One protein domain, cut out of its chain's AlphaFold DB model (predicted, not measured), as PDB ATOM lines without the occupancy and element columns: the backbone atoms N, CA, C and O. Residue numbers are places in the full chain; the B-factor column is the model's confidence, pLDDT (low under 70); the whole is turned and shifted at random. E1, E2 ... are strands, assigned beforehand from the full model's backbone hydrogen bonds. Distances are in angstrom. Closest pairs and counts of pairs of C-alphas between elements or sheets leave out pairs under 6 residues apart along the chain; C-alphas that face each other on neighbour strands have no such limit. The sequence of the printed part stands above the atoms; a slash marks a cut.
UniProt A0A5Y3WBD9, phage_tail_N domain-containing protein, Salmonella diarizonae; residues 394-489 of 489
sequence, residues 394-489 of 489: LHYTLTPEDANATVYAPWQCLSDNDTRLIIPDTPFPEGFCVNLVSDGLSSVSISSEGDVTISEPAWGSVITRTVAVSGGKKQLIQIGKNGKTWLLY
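This is residues 394 to 489 of the 489 residues of the protein "phage_tail_N domain-containing protein" of Salmonella diarizonae (UniProt A0A5Y3WBD9). With little regular structure, the domain is a sandwich, two twisted sheets of short strands face to face. The 96 printed residues hold nine named strands, E1 to E9, no named helix; the mixed sheets run E1 E3 E6 E5 E7 and E2 E4 E8 E9. It is all strand, 37 residues, and compact, radius of gyration of the C-alphas 12.8 A, spanning 39 by 23 by 22 A.

Find C-alpha 394 at (298.788, 517.286, 570.015), where E1 begins, running to 397. Next come E2, 406 to 408; E3, 419 to 422; E4, 433 to 437; E5, 441 to 446, 16.9 A long; E6, 452 to 455; E7, 468 to 470; E8, 474 to 478; and E9, 486 to 488, ending at (293.059, 499.335, 575.401).

See parallel E1 and E3, N 420 to O 394 2.8 A; antiparallel E3 and E6, N 421 to O 452 2.8 A; hairpin E5 and E6, N 445 to O 453 2.9 A. The sheets' facing parts are 9.2 A centre to centre.

The printed part has no cut. E6 to E7 is a long link; residues 458 to 474 are under pLDDT 70.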
ATOM      1  N   LEU A 394     297.852 518.397 569.913       84.81
ATOM      2  CA  LEU A 394     298.788 517.286 570.015       84.81
ATOM      3  C   LEU A 394     298.471 516.253 568.930       84.81
ATOM      4  O   LEU A 394     297.625 515.385 569.126       84.81
ATOM      5  N   HIS A 395     299.134 516.351 567.777       89.31
ATOM      6  CA  HIS A 395     299.121 515.325 566.725       89.31
ATOM      7  C   HIS A 395     300.481 514.624 566.732       89.31
ATOM      8  O   HIS A 395     301.424 515.085 566.097       89.31
ATOM      9  N   TYR A 396     300.603 513.549 567.513       87.19
ATOM     10  CA  TYR A 396     301.893 512.923 567.816       87.19
ATOM     11  C   TYR A 396     301.998 511.509 567.235       87.19
ATOM     12  O   TYR A 396     301.215 510.629 567.591       87.19
ATOM     13  N   THR A 397     302.988 511.273 566.375       90.44
ATOM     14  CA  THR A 397     303.281 509.940 565.829       90.44
ATOM     15  C   THR A 397     304.123 509.135 566.808       90.44
ATOM     16  O   THR A 397     305.232 509.542 567.148       90.44
ATOM     17  N   LEU A 398     303.615 507.977 567.239       86.44
ATOM     18  CA  LEU A 398     304.343 507.087 568.142       86.44
ATOM     19  C   LEU A 398     305.616 506.535 567.485       86.44
ATOM     20  O   LEU A 398     305.619 506.151 566.315       86.44
ATOM     21  N   THR A 399     306.681 506.437 568.273       87.31
ATOM     22  CA  THR A 399     307.979 505.870 567.886       87.31
ATOM     23  C   THR A 399     308.367 504.720 568.827       87.31
ATOM     24  O   THR A 399     307.834 504.634 569.935       87.31
ATOM     25  N   PRO A 400     309.310 503.830 568.452       82.12
ATOM     26  CA  PRO A 400     309.753 502.750 569.340       82.12
ATOM     27  C   PRO A 400     310.366 503.244 570.663       82.12
ATOM     28  O   PRO A 400     310.381 502.501 571.642       82.12
ATOM     29  N   GLU A 401     310.839 504.494 570.704       83.31
ATOM     30  CA  GLU A 401     311.386 505.153 571.898       83.31
ATOM     31  C   GLU A 401     310.303 505.559 572.910       83.31
ATOM     32  O   GLU A 401     310.605 505.786 574.080       83.31
ATOM     33  N   ASP A 402     309.031 505.606 572.498       83.12
ATOM     34  CA  ASP A 402     307.901 505.995 573.351       83.12
ATOM     35  C   ASP A 402     307.400 504.853 574.258       83.12
ATOM     36  O   ASP A 402     306.347 504.964 574.888       83.12
ATOM     37  N   ALA A 403     308.141 503.748 574.367       80.75
ATOM     38  CA  ALA A 403     307.777 502.619 575.215       80.75
ATOM     39  C   ALA A 403     307.634 503.045 576.691       80.75
ATOM     40  O   ALA A 403     308.576 503.527 577.319       80.75
ATOM     41  N   ASN A 404     306.456 502.810 577.273       75.62
ATOM     42  CA  ASN A 404     306.043 503.259 578.608       75.62
ATOM     43  C   ASN A 404     305.943 504.787 578.784       75.62
ATOM     44  O   ASN A 404     305.854 505.251 579.927       75.62
ATOM     45  N   ALA A 405     305.913 505.570 577.700       79.56
ATOM     46  CA  ALA A 405     305.583 506.992 577.757       79.56
ATOM     47  C   ALA A 405     304.179 507.216 578.345       79.56
ATOM     48  O   ALA A 405     303.316 506.333 578.322       79.56
ATOM     49  N   THR A 406     303.949 508.409 578.880       79.56
ATOM     50  CA  THR A 406     302.637 508.860 579.347       79.56
ATOM     51  C   THR A 406     302.123 509.921 578.395       79.56
ATOM     52  O   THR A 406     302.707 510.993 578.287       79.56
ATOM     53  N   VAL A 407     301.014 509.622 577.731       79.19
ATOM     54  CA  VAL A 407     300.230 510.581 576.964       79.19
ATOM     55  C   VAL A 407     299.173 511.149 577.900       79.19
ATOM     56  O   VAL A 407     298.294 510.423 578.369       79.19
ATOM     57  N   TYR A 408     299.289 512.438 578.195       78.25
ATOM     58  CA  TYR A 408     298.342 513.175 579.016       78.25
ATOM     59  C   TYR A 408     297.525 514.114 578.130       78.25
ATOM     60  O   TYR A 408     298.081 514.961 577.433       78.25
ATOM     61  N   ALA A 409     296.205 513.946 578.160       74.00
ATOM     62  CA  ALA A 409     295.256 514.854 577.535       74.00
ATOM     63  C   ALA A 409     294.488 515.579 578.650       74.00
ATOM     64  O   ALA A 409     293.811 514.900 579.427       74.00
ATOM     65  N   PRO A 410     294.578 516.917 578.753       72.06
ATOM     66  CA  PRO A 410     293.752 517.681 579.680       72.06
ATOM     67  C   PRO A 410     292.264 517.418 579.451       72.06
ATOM     68  O   PRO A 410     291.817 517.310 578.304       72.06
ATOM     69  N   TRP A 411     291.486 517.367 580.530       66.00
ATOM     70  CA  TRP A 411     290.045 517.123 580.474       66.00
ATOM     71  C   TRP A 411     289.315 518.072 579.516       66.00
ATOM     72  O   TRP A 411     288.407 517.637 578.823       66.00
ATOM     73  N   GLN A 412     289.767 519.324 579.418       78.25
ATOM     74  CA  GLN A 412     289.188 520.400 578.612       78.25
ATOM     75  C   GLN A 412     289.475 520.293 577.092       78.25
ATOM     76  O   GLN A 412     289.085 521.179 576.330       78.25
ATOM     77  N   CYS A 413     290.138 519.231 576.612       76.25
ATOM     78  CA  CYS A 413     290.290 518.941 575.179       76.25
ATOM     79  C   CYS A 413     288.970 518.425 574.566       76.25
ATOM     80  O   CYS A 413     288.737 517.224 574.454       76.25
ATOM     81  N   LEU A 414     288.105 519.352 574.149       72.38
ATOM     82  CA  LEU A 414     286.759 519.093 573.618       72.38
ATOM     83  C   LEU A 414     286.701 518.286 572.310       72.38
ATOM     84  O   LEU A 414     285.659 517.712 571.992       72.38
ATOM     85  N   SER A 415     287.757 518.308 571.494       77.12
ATOM     86  CA  SER A 415     287.737 517.735 570.149       77.12
ATOM     87  C   SER A 415     288.622 516.498 570.034       77.12
ATOM     88  O   SER A 415     289.777 516.512 570.443       77.12
ATOM     89  N   ASP A 416     288.154 515.479 569.307       74.31
ATOM     90  CA  ASP A 416     288.989 514.353 568.843       74.31
ATOM     91  C   ASP A 416     290.220 514.797 568.028       74.31
ATOM     92  O   ASP A 416     291.174 514.044 567.850       74.31
ATOM     93  N   ASN A 417     290.203 516.031 567.517       79.94
ATOM     94  CA  ASN A 417     291.309 516.647 566.795       79.94
ATOM     95  C   ASN A 417     292.257 517.465 567.702       79.94
ATOM     96  O   ASN A 417     293.229 518.018 567.191       79.94
ATOM     97  N   ASP A 418     291.996 517.578 569.007       82.75
ATOM     98  CA  ASP A 418     292.862 518.316 569.938       82.75
ATOM     99  C   ASP A 418     293.996 517.443 570.477       82.75
ATOM    100  O   ASP A 418     295.126 517.916 570.582       82.75
ATOM    101  N   THR A 419     293.714 516.164 570.752       82.19
ATOM    102  CA  THR A 419     294.719 515.147 571.087       82.19
ATOM    103  C   THR A 419     294.510 513.884 570.251       82.19
ATOM    104  O   THR A 419     293.537 513.151 570.438       82.19
ATOM    105  N   ARG A 420     295.460 513.619 569.347       86.12
ATOM    106  CA  ARG A 420     295.527 512.461 568.446       86.12
ATOM    107  C   ARG A 420     296.923 511.840 568.501       86.12
ATOM    108  O   ARG A 420     297.917 512.484 568.168       86.12
ATOM    109  N   LEU A 421     296.985 510.561 568.851       86.19
ATOM    110  CA  LEU A 421     298.155 509.717 568.646       86.19
ATOM    111  C   LEU A 421     298.034 509.027 567.293       86.19
ATOM    112  O   LEU A 421     297.061 508.316 567.041       86.19
ATOM    113  N   ILE A 422     299.032 509.223 566.442       87.25
ATOM    114  CA  ILE A 422     299.135 508.566 565.142       87.25
ATOM    115  C   ILE A 422     299.954 507.293 565.345       87.25
ATOM    116  O   ILE A 422     301.099 507.335 565.806       87.25
ATOM    117  N   ILE A 423     299.362 506.148 565.018       83.56
ATOM    118  CA  ILE A 423     300.041 504.854 565.076       83.56
ATOM    119  C   ILE A 423     300.690 504.589 563.710       83.56
ATOM    120  O   ILE A 423     299.972 504.552 562.711       83.56
ATOM    121  N   PRO A 424     302.020 504.400 563.625       79.00
ATOM    122  CA  PRO A 424     302.677 504.088 562.363       79.00
ATOM    123  C   PRO A 424     302.382 502.653 561.901       79.00
ATOM    124  O   PRO A 424     302.156 501.747 562.700       79.00
ATOM    125  N   ASP A 425     302.498 502.423 560.594       76.88
ATOM    126  CA  ASP A 425     302.361 501.095 559.974       76.88
ATOM    127  C   ASP A 425     303.478 500.111 560.376       76.88
ATOM    128  O   ASP A 425     303.365 498.904 560.151       76.88
ATOM    129  N   THR A 426     304.570 500.608 560.962       79.56
ATOM    130  CA  THR A 426     305.699 499.800 561.428       79.56
ATOM    131  C   THR A 426     305.363 499.102 562.756       79.56
ATOM    132  O   THR A 426     304.996 499.781 563.715       79.56
ATOM    133  N   PRO A 427     305.525 497.768 562.868       78.69
ATOM    134  CA  PRO A 427     305.382 497.069 564.142       78.69
ATOM    135  C   PRO A 427     306.363 497.579 565.203       78.69
ATOM    136  O   PRO A 427     307.534 497.825 564.911       78.69
ATOM    137  N   PHE A 428     305.893 497.688 566.443       80.88
ATOM    138  CA  PHE A 428     306.727 497.983 567.601       80.88
ATOM    139  C   PHE A 428     307.250 496.677 568.232       80.88
ATOM    140  O   PHE A 428     306.802 495.584 567.872       80.88
ATOM    141  N   PRO A 429     308.218 496.754 569.166       73.75
ATOM    142  CA  PRO A 429     308.660 495.589 569.924       73.75
ATOM    143  C   PRO A 429     307.517 494.909 570.696       73.75
ATOM    144  O   PRO A 429     306.563 495.554 571.132       73.75
ATOM    145  N   GLU A 430     307.636 493.600 570.911       70.31
ATOM    146  CA  GLU A 430     306.680 492.841 571.723       70.31
ATOM    147  C   GLU A 430     306.599 493.416 573.149       70.31
ATOM    148  O   GLU A 430     307.619 493.678 573.785       70.31
ATOM    149  N   GLY A 431     305.377 493.646 573.639       67.00
ATOM    150  CA  GLY A 431     305.139 494.309 574.924       67.00
ATOM    151  C   GLY A 431     305.184 495.843 574.888       67.00
ATOM    152  O   GLY A 431     305.061 496.463 575.945       67.00
ATOM    153  N   PHE A 432     305.322 496.476 573.714       79.75
ATOM    154  CA  PHE A 432     305.192 497.930 573.592       79.75
ATOM    155  C   PHE A 432     303.820 498.404 574.090       79.75
ATOM    156  O   PHE A 432     302.766 497.952 573.625       79.75
ATOM    157  N   CYS A 433     303.842 499.360 575.019       79.31
ATOM    158  CA  CYS A 433     302.650 500.049 575.482       79.31
ATOM    159  C   CYS A 433     302.925 501.523 575.780       79.31
ATOM    160  O   CYS A 433     304.047 501.903 576.122       79.31
ATOM    161  N   VAL A 434     301.876 502.339 575.694       80.75
ATOM    162  CA  VAL A 434     301.856 503.718 576.197       80.75
ATOM    163  C   VAL A 434     300.729 503.884 577.204       80.75
ATOM    164  O   VAL A 434     299.698 503.212 577.142       80.75
ATOM    165  N   ASN A 435     300.936 504.778 578.162       78.56
ATOM    166  CA  ASN A 435     299.972 505.073 579.207       78.56
ATOM    167  C   ASN A 435     299.116 506.264 578.772       78.56
ATOM    168  O   ASN A 435     299.670 507.301 578.432       78.56
ATOM    169  N   LEU A 436     297.792 506.137 578.814       75.19
ATOM    170  CA  LEU A 436     296.854 507.220 578.516       75.19
ATOM    171  C   LEU A 436     296.262 507.741 579.831       75.19
ATOM    172  O   LEU A 436     295.791 506.952 580.657       75.19
ATOM    173  N   VAL A 437     296.314 509.057 580.037       71.88
ATOM    174  CA  VAL A 437     295.880 509.729 581.271       71.88
ATOM    175  C   VAL A 437     295.085 510.991 580.926       71.88
ATOM    176  O   VAL A 437     295.445 511.724 580.010       71.88
ATOM    177  N   SER A 438     294.031 511.252 581.696       66.81
ATOM    178  CA  SER A 438     293.295 512.520 581.745       66.81
ATOM    179  C   SER A 438     292.951 512.827 583.205       66.81
ATOM    180  O   SER A 438     292.850 511.906 584.024       66.81
ATOM    181  N   ASP A 439     292.818 514.108 583.546       62.09
ATOM    182  CA  ASP A 439     292.478 514.600 584.886       62.09
ATOM    183  C   ASP A 439     290.961 514.682 585.147       62.09
ATOM    184  O   ASP A 439     290.541 514.990 586.263       62.09
ATOM    185  N   GLY A 440     290.131 514.329 584.158       63.31
ATOM    186  CA  GLY A 440     288.672 514.321 584.276       63.31
ATOM    187  C   GLY A 440     287.989 513.162 583.548       63.31
ATOM    188  O   GLY A 440     288.524 512.059 583.427       63.31
ATOM    189  N   LEU A 441     286.752 513.389 583.103       66.44
ATOM    190  CA  LEU A 441     285.981 512.417 582.329       66.44
ATOM    191  C   LEU A 441     286.298 512.585 580.839       66.44
ATOM    192  O   LEU A 441     285.731 513.464 580.200       66.44
ATOM    193  N   SER A 442     287.152 511.726 580.283       70.19
ATOM    194  CA  SER A 442     287.454 511.704 578.844       70.19
ATOM    195  C   SER A 442     287.105 510.358 578.204       70.19
ATOM    196  O   SER A 442     287.212 509.298 578.830       70.19
ATOM    197  N   SER A 443     286.704 510.395 576.937       72.06
ATOM    198  CA  SER A 443     286.624 509.231 576.055       72.06
ATOM    199  C   SER A 443     287.946 509.036 575.319       72.06
ATOM    200  O   SER A 443     288.504 509.990 574.781       72.06
ATOM    201  N   VAL A 444     288.423 507.791 575.253       73.19
ATOM    202  CA  VAL A 444     289.467 507.392 574.298       73.19
ATOM    203  C   VAL A 444     288.804 506.655 573.148       73.19
ATOM    204  O   VAL A 444     288.092 505.680 573.387       73.19
ATOM    205  N   SER A 445     289.049 507.085 571.911       72.12
ATOM    206  CA  SER A 445     288.590 506.391 570.703       72.12
ATOM    207  C   SER A 445     289.773 505.833 569.912       72.12
ATOM    208  O   SER A 445     290.851 506.420 569.933       72.12
ATOM    209  N   ILE A 446     289.582 504.699 569.230       71.38
ATOM    210  CA  ILE A 446     290.539 504.181 568.243       71.38
ATOM    211  C   ILE A 446     289.852 504.229 566.877       71.38
ATOM    212  O   ILE A 446     288.778 503.645 566.707       71.38
ATOM    213  N   SER A 447     290.440 504.953 565.925       68.56
ATOM    214  CA  SER A 447     289.911 505.107 564.569       68.56
ATOM    215  C   SER A 447     290.067 503.809 563.767       68.56
ATOM    216  O   SER A 447     290.914 502.965 564.062       68.56
ATOM    217  N   SER A 448     289.285 503.648 562.696       62.34
ATOM    218  CA  SER A 448     289.478 502.547 561.738       62.34
ATOM    219  C   SER A 448     290.804 502.627 560.972       62.34
ATOM    220  O   SER A 448     291.214 501.640 560.366       62.34
ATOM    221  N   GLU A 449     291.458 503.791 560.981       63.78
ATOM    222  CA  GLU A 449     292.773 504.028 560.373       63.78
ATOM    223  C   GLU A 449     293.922 503.677 561.341       63.78
ATOM    224  O   GLU A 449     295.043 503.434 560.896       63.78
ATOM    225  N   GLY A 450     293.621 503.545 562.640       65.69
ATOM    226  CA  GLY A 450     294.548 503.135 563.696       65.69
ATOM    227  C   GLY A 450     294.925 504.242 564.682       65.69
ATOM    228  O   GLY A 450     295.620 503.960 565.649       65.69
ATOM    229  N   ASP A 451     294.475 505.480 564.484       78.69
ATOM    230  CA  ASP A 451     294.754 506.582 565.414       78.69
ATOM    231  C   ASP A 451     294.040 506.413 566.747       78.69
ATOM    232  O   ASP A 451     292.934 505.879 566.797       78.69
ATOM    233  N   VAL A 452     294.608 506.983 567.807       80.31
ATOM    234  CA  VAL A 452     293.945 507.079 569.109       80.31
ATOM    235  C   VAL A 452     293.639 508.534 569.425       80.31
ATOM    236  O   VAL A 452     294.558 509.344 569.537       80.31
ATOM    237  N   THR A 453     292.361 508.873 569.579       80.94
ATOM    238  CA  THR A 453     291.931 510.208 570.023       80.94
ATOM    239  C   THR A 453     291.607 510.182 571.508       80.94
ATOM    240  O   THR A 453     291.121 509.173 572.028       80.94
ATOM    241  N   ILE A 454     291.887 511.285 572.197       77.00
ATOM    242  CA  ILE A 454     291.491 511.491 573.592       77.00
ATOM    243  C   ILE A 454     290.750 512.820 573.661       77.00
ATOM    244  O   ILE A 454     291.310 513.857 573.309       77.00
ATOM    245  N   SER A 455     289.487 512.776 574.072       74.88
ATOM    246  CA  SER A 455     288.578 513.920 574.009       74.88
ATOM    247  C   SER A 455     287.606 513.942 575.186       74.88
ATOM    248  O   SER A 455     287.254 512.902 575.752       74.88
ATOM    249  N   GLU A 456     287.163 515.133 575.578       75.50
ATOM    250  CA  GLU A 456     286.010 515.292 576.460       75.50
ATOM    251  C   GLU A 456     284.725 514.874 575.723       75.50
ATOM    252  O   GLU A 456     284.502 515.316 574.591       75.50
ATOM    253  N   PRO A 457     283.825 514.074 576.325       70.38
ATOM    254  CA  PRO A 457     282.468 513.970 575.812       70.38
ATOM    255  C   PRO A 457     281.771 515.335 575.915       70.38
ATOM    256  O   PRO A 457     281.998 516.094 576.854       70.38
ATOM    257  N   ALA A 458     280.856 515.631 574.988       69.44
ATOM    258  CA  ALA A 458     280.058 516.855 575.055       69.44
ATOM    259  C   ALA A 458     279.361 516.990 576.425       69.44
ATOM    260  O   ALA A 458     278.754 516.030 576.905       69.44
ATOM    261  N   TRP A 459     279.432 518.176 577.033       67.88
ATOM    262  CA  TRP A 459     279.007 518.430 578.415       67.88
ATOM    263  C   TRP A 459     277.640 517.818 578.769       67.88
ATOM    264  O   TRP A 459     276.644 518.024 578.073       67.88
ATOM    265  N   GLY A 460     277.591 517.054 579.864       63.06
ATOM    266  CA  GLY A 460     276.387 516.347 580.319       63.06
ATOM    267  C   GLY A 460     276.027 515.071 579.540       63.06
ATOM    268  O   GLY A 460     275.030 514.430 579.866       63.06
ATOM    269  N   SER A 461     276.814 514.667 578.537       63.34
ATOM    270  CA  SER A 461     276.582 513.426 577.785       63.34
ATOM    271  C   SER A 461     277.121 512.196 578.514       63.34
ATOM    272  O   SER A 461     278.221 512.199 579.062       63.34
ATOM    273  N   VAL A 462     276.381 511.089 578.436       58.69
ATOM    274  CA  VAL A 462     276.877 509.771 578.854       58.69
ATOM    275  C   VAL A 462     277.824 509.227 577.780       58.69
ATOM    276  O   VAL A 462     277.475 509.210 576.596       58.69
ATOM    277  N   ILE A 463     279.000 508.731 578.182       58.28
ATOM    278  CA  ILE A 463     279.921 508.029 577.275       58.28
ATOM    279  C   ILE A 463     279.248 506.732 576.807       58.28
ATOM    280  O   ILE A 463     279.153 505.752 577.542       58.28
ATOM    281  N   THR A 464     278.747 506.749 575.572       50.69
ATOM    282  CA  THR A 464     278.045 505.623 574.924       50.69
ATOM    283  C   THR A 464     278.877 504.944 573.839       50.69
ATOM    284  O   THR A 464     278.490 503.890 573.333       50.69
ATOM    285  N   ARG A 465     280.024 505.528 573.470       47.06
ATOM    286  CA  ARG A 465     280.978 504.970 572.510       47.06
ATOM    287  C   ARG A 465     282.385 504.994 573.103       47.06
ATOM    288  O   ARG A 465     282.893 506.054 573.453       47.06
ATOM    289  N   THR A 466     282.991 503.808 573.141       54.00
ATOM    290  CA  THR A 466     284.375 503.532 573.564       54.00
ATOM    291  C   THR A 466     284.667 503.694 575.068       54.00
ATOM    292  O   THR A 466     283.800 504.060 575.859       54.00
ATOM    293  N   VAL A 467     285.865 503.271 575.484       54.91
ATOM    294  CA  VAL A 467     286.264 503.095 576.888       54.91
ATOM    295  C   VAL A 467     286.469 504.455 577.559       54.91
ATOM    296  O   VAL A 467     287.257 505.276 577.093       54.91
ATOM    297  N   ALA A 468     285.785 504.670 578.682       53.38
ATOM    298  CA  ALA A 468     285.969 505.853 579.513       53.38
ATOM    299  C   ALA A 468     287.311 505.815 580.265       53.38
ATOM    300  O   ALA A 468     287.685 504.791 580.847       53.38
ATOM    301  N   VAL A 469     287.994 506.959 580.312       51.62
ATOM    302  CA  VAL A 469     289.208 507.202 581.108       51.62
ATOM    303  C   VAL A 469     288.855 508.124 582.273       51.62
ATOM    304  O   VAL A 469     289.400 509.208 582.425       51.62
ATOM    305  N   SER A 470     287.875 507.724 583.086       47.16
ATOM    306  CA  SER A 470     287.452 508.503 584.253       47.16
ATOM    307  C   SER A 470     288.406 508.270 585.428       47.16
ATOM    308  O   SER A 470     288.298 507.250 586.113       47.16
ATOM    309  N   GLY A 471     289.334 509.200 585.667       44.69
ATOM    310  CA  GLY A 471     290.174 509.218 586.875       44.69
ATOM    311  C   GLY A 471     291.107 508.011 587.054       44.69
ATOM    312  O   GLY A 471     291.454 507.662 588.182       44.69
ATOM    313  N   GLY A 472     291.500 507.346 585.964       47.97
ATOM    314  CA  GLY A 472     292.339 506.150 586.005       47.97
ATOM    315  C   GLY A 472     293.260 506.038 584.795       47.97
ATOM    316  O   GLY A 472     292.869 506.339 583.671       47.97
ATOM    317  N   LYS A 473     294.489 505.575 585.033       58.41
ATOM    318  CA  LYS A 473     295.490 505.288 583.999       58.41
ATOM    319  C   LYS A 473     295.006 504.142 583.103       58.41
ATOM    320  O   LYS A 473     294.744 503.053 583.613       58.41
ATOM    321  N   LYS A 474     294.954 504.362 581.789       68.00
ATOM    322  CA  LYS A 474     294.747 503.307 580.784       68.00
ATOM    323  C   LYS A 474     296.045 502.954 580.077       68.00
ATOM    324  O   LYS A 474     296.974 503.761 580.055       68.00
ATOM    325  N   GLN A 475     296.127 501.756 579.510       73.88
ATOM    326  CA  GLN A 475     297.273 501.334 578.707       73.88
ATOM    327  C   GLN A 475     296.836 500.937 577.302       73.88
ATOM    328  O   GLN A 475     295.964 500.091 577.121       73.88
ATOM    329  N   LEU A 476     297.467 501.551 576.305       77.94
ATOM    330  CA  LEU A 476     297.358 501.166 574.908       77.94
ATOM    331  C   LEU A 476     298.517 500.210 574.604       77.94
ATOM    332  O   LEU A 476     299.676 500.607 574.703       77.94
ATOM    333  N   ILE A 477     298.208 498.957 574.278       76.06
ATOM    334  CA  ILE A 477     299.167 497.848 574.160       76.06
ATOM    335  C   ILE A 477     299.111 497.286 572.739       76.06
ATOM    336  O   ILE A 477     298.025 496.958 572.254       76.06
ATOM    337  N   GLN A 478     300.255 497.136 572.067       73.31
ATOM    338  CA  GLN A 478     300.289 496.463 570.768       73.31
ATOM    339  C   GLN A 478     300.203 494.944 570.973       73.31
ATOM    340  O   GLN A 478     301.034 494.357 571.661       73.31
ATOM    341  N   ILE A 479     299.192 494.306 570.376       72.00
ATOM    342  CA  ILE A 479     298.926 492.862 570.532       72.00
ATOM    343  C   ILE A 479     299.060 492.069 569.223       72.00
ATOM    344  O   ILE A 479     299.108 490.841 569.249       72.00
ATOM    345  N   GLY A 480     299.115 492.745 568.069       64.38
ATOM    346  CA  GLY A 480     299.284 492.111 566.760       64.38
ATOM    347  C   GLY A 480     300.666 492.325 566.152       64.38
ATOM    348  O   GLY A 480     301.192 493.433 566.143       64.38
ATOM    349  N   LYS A 481     301.198 491.278 565.509       65.19
ATOM    350  CA  LYS A 481     302.461 491.314 564.739       65.19
ATOM    351  C   LYS A 481     302.393 492.148 563.444       65.19
ATOM    352  O   LYS A 481     303.350 492.182 562.683       65.19
ATOM    353  N   ASN A 482     301.251 492.778 563.170       66.25
ATOM    354  CA  ASN A 482     300.946 493.559 561.969       66.25
ATOM    355  C   ASN A 482     301.106 495.080 562.167       66.25
ATOM    356  O   ASN A 482     300.718 495.833 561.283       66.25
ATOM    357  N   GLY A 483     301.552 495.539 563.342       64.38
ATOM    358  CA  GLY A 483     301.645 496.963 563.692       64.38
ATOM    359  C   GLY A 483     300.312 497.651 564.025       64.38
ATOM    360  O   GLY A 483     300.297 498.644 564.749       64.38
ATOM    361  N   LYS A 484     299.177 497.103 563.567       66.44
ATOM    362  CA  LYS A 484     297.859 497.764 563.597       66.44
ATOM    363  C   LYS A 484     296.837 497.182 564.575       66.44
ATOM    364  O   LYS A 484     295.778 497.774 564.747       66.44
ATOM    365  N   THR A 485     297.102 496.049 565.230       69.56
ATOM    366  CA  THR A 485     296.173 495.505 566.240       69.56
ATOM    367  C   THR A 485     296.601 495.897 567.652       69.56
ATOM    368  O   THR A 485     297.640 495.454 568.150       69.56
ATOM    369  N   TRP A 486     295.753 496.695 568.299       73.25
ATOM    370  CA  TRP A 486     295.982 497.294 569.610       73.25
ATOM    371  C   TRP A 486     294.853 496.962 570.580       73.25
ATOM    372  O   TRP A 486     293.697 496.818 570.183       73.25
ATOM    373  N   LEU A 487     295.203 496.852 571.857       71.56
ATOM    374  CA  LEU A 487     294.286 496.659 572.970       71.56
ATOM    375  C   LEU A 487     294.341 497.882 573.885       71.56
ATOM    376  O   LEU A 487     295.425 498.379 574.187       71.56
ATOM    377  N   LEU A 488     293.179 498.329 574.352       70.94
ATOM    378  CA  LEU A 488     293.059 499.335 575.401       70.94
ATOM    379  C   LEU A 488     292.655 498.636 576.707       70.94
ATOM    380  O   LEU A 488     291.604 497.993 576.756       70.94
ATOM    381  N   TYR A 489     293.504 498.745 577.730       65.12
ATOM    382  CA  TYR A 489     293.383 498.087 579.036       65.12
ATOM    383  C   TYR A 489     293.155 499.118 580.148       65.12
ATOM    384  O   TYR A 489     293.977 500.055 580.261       65.12
TER     385      TYR A 489